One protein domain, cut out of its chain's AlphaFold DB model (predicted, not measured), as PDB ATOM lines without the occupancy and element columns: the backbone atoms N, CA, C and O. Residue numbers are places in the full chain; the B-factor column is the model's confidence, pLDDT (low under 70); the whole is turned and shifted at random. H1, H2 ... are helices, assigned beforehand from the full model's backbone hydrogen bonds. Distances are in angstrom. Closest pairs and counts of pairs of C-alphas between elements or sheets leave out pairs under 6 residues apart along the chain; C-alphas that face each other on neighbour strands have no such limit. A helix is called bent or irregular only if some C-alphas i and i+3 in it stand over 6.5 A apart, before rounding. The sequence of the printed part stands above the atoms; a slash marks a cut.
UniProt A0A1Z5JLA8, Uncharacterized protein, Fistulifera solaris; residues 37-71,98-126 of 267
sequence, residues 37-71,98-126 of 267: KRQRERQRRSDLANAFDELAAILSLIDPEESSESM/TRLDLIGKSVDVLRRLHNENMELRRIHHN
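This is residues 37 to 71 and 98 to 126 of the 267 residues of an uncharacterized protein of Fistulifera solaris (UniProt A0A1Z5JLA8). Two long helices, H3 and H1, overlap near their ends in a wide, open V: the first part of H3 meets the later part of H1, and residues 114 to 126 and 37 to 48 stick out as two free arms that make the length. The short helix H2 folds back from the end of H1. The printed part has 64 residues with three named helices, H1, H2 and H3 in chain order, and no named strand; its class is all helix. It is extended, with a radius of gyration of the C-alphas of 16.6 A and spans of 58 by 28 by 16 A.

Find C-alpha 99 at (78.548, 122.045, 138.094); from there H3, residues 99 to 126, runs 40.9 A to C-alpha 126 at (55.052, 88.855, 142.816). Go back to C-alpha 37 at (78.435, 140.910, 153.967), where H1, residues 37 to 62, begins its 37.6 A. H2, residues 64 to 71, spans 12.6 A; it is neither bent nor irregular, but only just: C-alphas 68 and 71 are 6.3 A apart.

Look at residues 99 to 106 of H3, which alone touch H1, with its residues 52 to 59 alone; the closest C-alphas, of Ala 56 and Leu 102, are 6.6 A apart. The two helices run the same way at a steep tilt of 45 degrees. H2 is close to H1 but not clearly touching; the closest C-alphas, of Ser 60 and Ser 67, are 6.1 A apart. They run opposite ways at a steep tilt of 62 degrees. H2 and H3 are apart. In H1 and H3 every O i to N i+4 pair is within hydrogen-bond range; in H2 1 of 4 is, beside 1 of 5 O i to N i+3 pairs.

The two C-alphas farthest apart are those of Arg 38 and Asn 126, at 58.3 A. Without the free arms, 39 residues span 24 by 21 by 16 A. The link from H1 to H2 is tight; the link from H2 to H3 runs across the cut, where residues 72 to 97 are not printed and C-alphas 71 and 98 are 10.9 A apart. The mean pLDDT of the printed part is 87.0; look for values under 70 at residues 65 to 71 and 125 to 126.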
ATOM      1  N   LYS A  37      79.250 141.487 155.047       91.44
ATOM      2  CA  LYS A  37      78.435 140.910 153.967       91.44
ATOM      3  C   LYS A  37      79.307 140.144 152.971       91.44
ATOM      4  O   LYS A  37      78.938 139.039 152.573       91.44
ATOM      5  N   ARG A  38      80.468 140.693 152.611       89.81
ATOM      6  CA  ARG A  38      81.441 140.057 151.717       89.81
ATOM      7  C   ARG A  38      81.991 138.753 152.295       89.81
ATOM      8  O   ARG A  38      82.068 137.764 151.570       89.81
ATOM      9  N   GLN A  39      82.292 138.716 153.591       93.06
ATOM     10  CA  GLN A  39      82.740 137.509 154.285       93.06
ATOM     11  C   GLN A  39      81.663 136.417 154.278       93.06
ATOM     12  O   GLN A  39      81.958 135.270 153.951       93.06
ATOM     13  N   ARG A  40      80.402 136.766 154.568       95.38
ATOM     14  CA  ARG A  40      79.276 135.815 154.497       95.38
ATOM     15  C   ARG A  40      79.084 135.248 153.094       95.38
ATOM     16  O   ARG A  40      78.835 134.059 152.952       95.38
ATOM     17  N   GLU A  41      79.210 136.081 152.064       93.88
ATOM     18  CA  GLU A  41      79.107 135.621 150.677       93.88
ATOM     19  C   GLU A  41      80.291 134.731 150.284       93.88
ATOM     20  O   GLU A  41      80.098 133.724 149.607       93.88
ATOM     21  N   ARG A  42      81.506 135.048 150.747       92.62
ATOM     22  CA  ARG A  42      82.671 134.177 150.557       92.62
ATOM     23  C   ARG A  42      82.450 132.812 151.212       92.62
ATOM     24  O   ARG A  42      82.679 131.805 150.553       92.62
ATOM     25  N   GLN A  43      81.952 132.783 152.450       95.19
ATOM     26  CA  GLN A  43      81.617 131.535 153.138       95.19
ATOM     27  C   GLN A  43      80.561 130.747 152.363       95.19
ATOM     28  O   GLN A  43      80.792 129.597 152.020       95.19
ATOM     29  N   ARG A  44      79.456 131.394 151.972       96.75
ATOM     30  CA  ARG A  44      78.395 130.760 151.179       96.75
ATOM     31  C   ARG A  44      78.924 130.156 149.873       96.75
ATOM     32  O   ARG A  44      78.495 129.074 149.487       96.75
ATOM     33  N   ARG A  45      79.830 130.844 149.169       92.94
ATOM     34  CA  ARG A  45      80.461 130.318 147.944       92.94
ATOM     35  C   ARG A  45      81.364 129.122 148.232       92.94
ATOM     36  O   ARG A  45      81.340 128.176 147.453       92.94
ATOM     37  N   SER A  46      82.109 129.159 149.335       93.06
ATOM     38  CA  SER A  46      82.933 128.036 149.795       93.06
ATOM     39  C   SER A  46      82.080 126.818 150.151       93.06
ATOM     40  O   SER A  46      82.383 125.720 149.704       93.06
ATOM     41  N   ASP A  47      80.989 127.012 150.896       96.25
ATOM     42  CA  ASP A  47      80.072 125.933 151.286       96.25
ATOM     43  C   ASP A  47      79.425 125.287 150.052       96.25
ATOM     44  O   ASP A  47      79.318 124.067 149.962       96.25
ATOM     45  N   LEU A  48      79.032 126.105 149.066       94.00
ATOM     46  CA  LEU A  48      78.499 125.609 147.798       94.00
ATOM     47  C   LEU A  48      79.540 124.818 147.000       94.00
ATOM     48  O   LEU A  48      79.185 123.790 146.434       94.00
ATOM     49  N   ALA A  49      80.791 125.280 146.939       90.31
ATOM     50  CA  ALA A  49      81.864 124.554 146.259       90.31
ATOM     51  C   ALA A  49      82.092 123.177 146.903       90.31
ATOM     52  O   ALA A  49      82.051 122.169 146.201       90.31
ATOM     53  N   ASN A  50      82.183 123.127 148.236       93.25
ATOM     54  CA  ASN A  50      82.332 121.874 148.980       93.25
ATOM     55  C   ASN A  50      81.167 120.903 148.715       93.25
ATOM     56  O   ASN A  50      81.391 119.718 148.486       93.25
ATOM     57  N   ALA A  51      79.925 121.397 148.668       95.25
ATOM     58  CA  ALA A  51      78.764 120.560 148.359       95.25
ATOM     59  C   ALA A  51      78.815 119.956 146.939       95.25
ATOM     60  O   ALA A  51      78.339 118.839 146.724       95.25
ATOM     61  N   PHE A  52      79.389 120.666 145.961       93.81
ATOM     62  CA  PHE A  52      79.602 120.118 144.615       93.81
ATOM     63  C   PHE A  52      80.715 119.066 144.583       93.81
ATOM     64  O   PHE A  52      80.565 118.070 143.871       93.81
ATOM     65  N   ASP A  53      81.777 119.243 145.365       90.81
ATOM     66  CA  ASP A  53      82.843 118.244 145.497       90.81
ATOM     67  C   ASP A  53      82.319 116.952 146.146       90.81
ATOM     68  O   ASP A  53      82.575 115.853 145.646       90.81
ATOM     69  N   GLU A  54      81.502 117.067 147.198       94.50
ATOM     70  CA  GLU A  54      80.823 115.923 147.822       94.50
ATOM     71  C   GLU A  54      79.884 115.211 146.839       94.50
ATOM     72  O   GLU A  54      79.897 113.982 146.742       94.50
ATOM     73  N   LEU A  55      79.104 115.967 146.055       94.00
ATOM     74  CA  LEU A  55      78.240 115.395 145.022       94.00
ATOM     75  C   LEU A  55      79.054 114.626 143.973       94.00
ATOM     76  O   LEU A  55      78.676 113.516 143.598       94.00
ATOM     77  N   ALA A  56      80.172 115.186 143.508       91.19
ATOM     78  CA  ALA A  56      81.053 114.520 142.551       91.19
ATOM     79  C   ALA A  56      81.642 113.217 143.118       91.19
ATOM     80  O   ALA A  56      81.705 112.209 142.403       91.19
ATOM     81  N   ALA A  57      82.018 113.210 144.400       91.25
ATOM     82  CA  ALA A  57      82.497 112.016 145.091       91.25
ATOM     83  C   ALA A  57      81.412 110.927 145.180       91.25
ATOM     84  O   ALA A  57      81.675 109.773 144.842       91.25
ATOM     85  N   ILE A  58      80.181 111.292 145.556       93.38
ATOM     86  CA  ILE A  58      79.044 110.360 145.627       93.38
ATOM     87  C   ILE A  58      78.727 109.775 144.246       93.38
ATOM     88  O   ILE A  58      78.564 108.564 144.114       93.38
ATOM     89  N   LEU A  59      78.672 110.608 143.203       91.06
ATOM     90  CA  LEU A  59      78.397 110.139 141.842       91.06
ATOM     91  C   LEU A  59      79.486 109.193 141.328       91.06
ATOM     92  O   LEU A  59      79.167 108.198 140.684       91.06
ATOM     93  N   SER A  60      80.753 109.455 141.659       88.00
ATOM     94  CA  SER A  60      81.869 108.570 141.296       88.00
ATOM     95  C   SER A  60      81.807 107.213 142.005       88.00
ATOM     96  O   SER A  60      82.298 106.224 141.468       88.00
ATOM     97  N   LEU A  61      81.213 107.158 143.202       90.44
ATOM     98  CA  LEU A  61      80.997 105.915 143.945       90.44
ATOM     99  C   LEU A  61      79.832 105.096 143.373       90.44
ATOM    100  O   LEU A  61      79.914 103.870 143.342       90.44
ATOM    101  N   ILE A  62      78.753 105.763 142.952       89.56
ATOM    102  CA  ILE A  62      77.558 105.101 142.409       89.56
ATOM    103  C   ILE A  62      77.822 104.561 140.999       89.56
ATOM    104  O   ILE A  62      77.438 103.430 140.713       89.56
ATOM    105  N   ASP A  63      78.484 105.343 140.142       83.75
ATOM    106  CA  ASP A  63      78.757 104.991 138.744       83.75
ATOM    107  C   ASP A  63      80.246 105.139 138.401       83.75
ATOM    108  O   ASP A  63      80.665 106.136 137.799       83.75
ATOM    109  N   PRO A  64      81.079 104.139 138.748       73.44
ATOM    110  CA  PRO A  64      82.514 104.201 138.485       73.44
ATOM    111  C   PRO A  64      82.851 104.212 136.984       73.44
ATOM    112  O   PRO A  64      83.867 104.785 136.589       73.44
ATOM    113  N   GLU A  65      82.001 103.630 136.129       62.97
ATOM    114  CA  GLU A  65      82.288 103.490 134.693       62.97
ATOM    115  C   GLU A  65      82.121 104.809 133.913       62.97
ATOM    116  O   GLU A  65      83.010 105.192 133.146       62.97
ATOM    117  N   GLU A  66      81.067 105.592 134.184       58.38
ATOM    118  CA  GLU A  66      80.817 106.871 133.490       58.38
ATOM    119  C   GLU A  66      81.811 107.988 133.865       58.38
ATOM    120  O   GLU A  66      81.994 108.968 133.122       58.38
ATOM    121  N   SER A  67      82.476 107.851 135.014       55.31
ATOM    122  CA  SER A  67      83.512 108.783 135.470       55.31
ATOM    123  C   SER A  67      84.734 108.773 134.537       55.31
ATOM    124  O   SER A  67      85.318 109.821 134.252       55.31
ATOM    125  N   SER A  68      85.070 107.611 133.966       52.97
ATOM    126  CA  SER A  68      86.257 107.435 133.120       52.97
ATOM    127  C   SER A  68      86.049 107.843 131.651       52.97
ATOM    128  O   SER A  68      86.940 108.432 131.033       52.97
ATOM    129  N   GLU A  69      84.859 107.613 131.087       53.84
ATOM    130  CA  GLU A  69      84.595 107.857 129.660       53.84
ATOM    131  C   GLU A  69      84.185 109.304 129.348       53.84
ATOM    132  O   GLU A  69      84.520 109.841 128.283       53.84
ATOM    133  N   SER A  70      83.511 109.985 130.282       51.75
ATOM    134  CA  SER A  70      82.980 111.337 130.042       51.75
ATOM    135  C   SER A  70      84.061 112.427 129.924       51.75
ATOM    136  O   SER A  70      83.833 113.459 129.283       51.75
ATOM    137  N   MET A  71      85.266 112.172 130.441       52.16
ATOM    138  CA  MET A  71      86.413 113.087 130.379       52.16
ATOM    139  C   MET A  71      87.110 113.090 129.007       52.16
ATOM    140  O   MET A  71      87.562 114.137 128.537       52.16
ATOM    141  N   THR A  98      81.708 119.962 134.911       89.00
ATOM    142  CA  THR A  98      81.118 121.260 135.288       89.00
ATOM    143  C   THR A  98      80.001 121.071 136.324       89.00
ATOM    144  O   THR A  98      79.352 120.024 136.338       89.00
ATOM    145  N   ARG A  99      79.692 122.091 137.145       90.38
ATOM    146  CA  ARG A  99      78.548 122.045 138.094       90.38
ATOM    147  C   ARG A  99      77.237 121.649 137.420       90.38
ATOM    148  O   ARG A  99      76.449 120.899 137.984       90.38
ATOM    149  N   LEU A 100      77.011 122.144 136.200       90.12
ATOM    150  CA  LEU A 100      75.820 121.817 135.418       90.12
ATOM    151  C   LEU A 100      75.801 120.338 135.010       90.12
ATOM    152  O   LEU A 100      74.753 119.701 135.102       90.12
ATOM    153  N   ASP A 101      76.947 119.785 134.605       89.25
ATOM    154  CA  ASP A 101      77.063 118.357 134.294       89.25
ATOM    155  C   ASP A 101      76.825 117.493 135.545       89.25
ATOM    156  O   ASP A 101      76.136 116.480 135.449       89.25
ATOM    157  N   LEU A 102      77.328 117.898 136.720       91.50
ATOM    158  CA  LEU A 102      77.084 117.195 137.990       91.50
ATOM    159  C   LEU A 102      75.592 117.168 138.359       91.50
ATOM    160  O   LEU A 102      75.086 116.134 138.793       91.50
ATOM    161  N   ILE A 103      74.873 118.276 138.149       93.88
ATOM    162  CA  ILE A 103      73.418 118.345 138.366       93.88
ATOM    163  C   ILE A 103      72.671 117.443 137.377       93.88
ATOM    164  O   ILE A 103      71.741 116.745 137.768       93.88
ATOM    165  N   GLY A 104      73.067 117.437 136.102       93.88
ATOM    166  CA  GLY A 104      72.464 116.547 135.105       93.88
ATOM    167  C   GLY A 104      72.637 115.075 135.481       93.88
ATOM    168  O   GLY A 104      71.653 114.347 135.595       93.88
ATOM    169  N   LYS A 105      73.880 114.675 135.780       91.25
ATOM    170  CA  LYS A 105      74.223 113.311 136.204       91.25
ATOM    171  C   LYS A 105      73.447 112.885 137.450       91.25
ATOM    172  O   LYS A 105      72.914 111.783 137.482       91.25
ATOM    173  N   SER A 106      73.327 113.750 138.458       94.94
ATOM    174  CA  SER A 106      72.596 113.399 139.682       94.94
ATOM    175  C   SER A 106      71.107 113.152 139.439       94.94
ATOM    176  O   SER A 106      70.545 112.220 140.014       94.94
ATOM    177  N   VAL A 107      70.467 113.913 138.547       96.38
ATOM    178  CA  VAL A 107      69.069 113.676 138.152       96.38
ATOM    179  C   VAL A 107      68.914 112.336 137.433       96.38
ATOM    180  O   VAL A 107      67.962 111.602 137.714       96.38
ATOM    181  N   ASP A 108      69.831 112.003 136.529       94.31
ATOM    182  CA  ASP A 108      69.780 110.747 135.778       94.31
ATOM    183  C   ASP A 108      70.001 109.533 136.694       94.31
ATOM    184  O   ASP A 108      69.214 108.581 136.648       94.31
ATOM    185  N   VAL A 109      70.963 109.611 137.620       94.38
ATOM    186  CA  VAL A 109      71.191 108.593 138.661       94.38
ATOM    187  C   VAL A 109      69.954 108.412 139.542       94.38
ATOM    188  O   VAL A 109      69.515 107.283 139.762       94.38
ATOM    189  N   LEU A 110      69.334 109.503 140.009       96.69
ATOM    190  CA  LEU A 110      68.119 109.430 140.828       96.69
ATOM    191  C   LEU A 110      66.957 108.762 140.084       96.69
ATOM    192  O   LEU A 110      66.234 107.957 140.673       96.69
ATOM    193  N   ARG A 111      66.774 109.059 138.792       96.62
ATOM    194  CA  ARG A 111      65.750 108.407 137.958       96.62
ATOM    195  C   ARG A 111      66.022 106.917 137.790       96.62
ATOM    196  O   ARG A 111      65.090 106.122 137.903       96.62
ATOM    197  N   ARG A 112      67.278 106.539 137.546       95.38
ATOM    198  CA  ARG A 112      67.681 105.135 137.413       95.38
ATOM    199  C   ARG A 112      67.419 104.363 138.708       95.38
ATOM    200  O   ARG A 112      66.677 103.386 138.680       95.38
ATOM    201  N   LEU A 113      67.914 104.868 139.841       95.31
ATOM    202  CA  LEU A 113      67.707 104.265 141.164       95.31
ATOM    203  C   LEU A 113      66.221 104.164 141.530       95.31
ATOM    204  O   LEU A 113      65.789 103.177 142.122       95.31
ATOM    205  N   HIS A 114      65.414 105.162 141.164       96.25
ATOM    206  CA  HIS A 114      63.969 105.110 141.376       96.25
ATOM    207  C   HIS A 114      63.312 103.964 140.593       96.25
ATOM    208  O   HIS A 114      62.512 103.215 141.157       96.25
ATOM    209  N   ASN A 115      63.674 103.793 139.319       95.88
ATOM    210  CA  ASN A 115      63.155 102.712 138.482       95.88
ATOM    211  C   ASN A 115      63.598 101.331 138.988       95.88
ATOM    212  O   ASN A 115      62.771 100.426 139.077       95.88
ATOM    213  N   GLU A 116      64.865 101.182 139.380       94.56
ATOM    214  CA  GLU A 116      65.389  99.955 139.998       94.56
ATOM    215  C   GLU A 116      64.632  99.611 141.289       94.56
ATOM    216  O   GLU A 116      64.229  98.465 141.494       94.56
ATOM    217  N   ASN A 117      64.348 100.606 142.136       94.44
ATOM    218  CA  ASN A 117      63.575 100.408 143.363       94.44
ATOM    219  C   ASN A 117      62.140  99.939 143.069       94.44
ATOM    220  O   ASN A 117      61.628  99.040 143.737       94.44
ATOM    221  N   MET A 118      61.495 100.519 142.055       94.62
ATOM    222  CA  MET A 118      60.161 100.103 141.615       94.62
ATOM    223  C   MET A 118      60.151  98.674 141.060       94.62
ATOM    224  O   MET A 118      59.197  97.934 141.312       94.62
ATOM    225  N   GLU A 119      61.201  98.268 140.345       93.00
ATOM    226  CA  GLU A 119      61.341  96.901 139.839       93.00
ATOM    227  C   GLU A 119      61.528  95.896 140.979       93.00
ATOM    228  O   GLU A 119      60.800  94.906 141.052       93.00
ATOM    229  N   LEU A 120      62.422  96.186 141.927       88.81
ATOM    230  CA  LEU A 120      62.635  95.342 143.105       88.81
ATOM    231  C   LEU A 120      61.341  95.166 143.909       88.81
ATOM    232  O   LEU A 120      60.994  94.047 144.285       88.81
ATOM    233  N   ARG A 121      60.564  96.239 144.106       89.50
ATOM    234  CA  ARG A 121      59.247  96.156 144.763       89.50
ATOM    235  C   ARG A 121      58.274  95.250 144.014       89.50
ATOM    236  O   ARG A 121      57.523  94.519 144.655       89.50
ATOM    237  N   ARG A 122      58.283  95.278 142.677       88.69
ATOM    238  CA  ARG A 122      57.433  94.405 141.855       88.69
ATOM    239  C   ARG A 122      57.838  92.938 141.994       88.69
ATOM    240  O   ARG A 122      56.962  92.089 142.123       88.69
ATOM    241  N   ILE A 123      59.137  92.648 141.993       82.50
ATOM    242  CA  ILE A 123      59.661  91.284 142.152       82.50
ATOM    243  C   ILE A 123      59.274  90.719 143.523       82.50
ATOM    244  O   ILE A 123      58.749  89.613 143.587       82.50
ATOM    245  N   HIS A 124      59.450  91.490 144.599       75.25
ATOM    246  CA  HIS A 124      59.058  91.058 145.944       75.25
ATOM    247  C   HIS A 124      57.545  90.824 146.071       75.25
ATOM    248  O   HIS A 124      57.133  89.802 146.604       75.25
ATOM    249  N   HIS A 125      56.710  91.710 145.516       67.44
ATOM    250  CA  HIS A 125      55.252  91.551 145.576       67.44
ATOM    251  C   HIS A 125      54.736  90.363 144.738       67.44
ATOM    252  O   HIS A 125      53.702  89.784 145.054       67.44
ATOM    253  N   ASN A 126      55.436  89.987 143.666       61.12
ATOM    254  CA  ASN A 126      55.052  88.855 142.816       61.12
ATOM    255  C   ASN A 126      55.721  87.527 143.224       61.12
ATOM    256  O   ASN A 126      55.357  86.482 142.688       61.12
TER     257      ASN A 126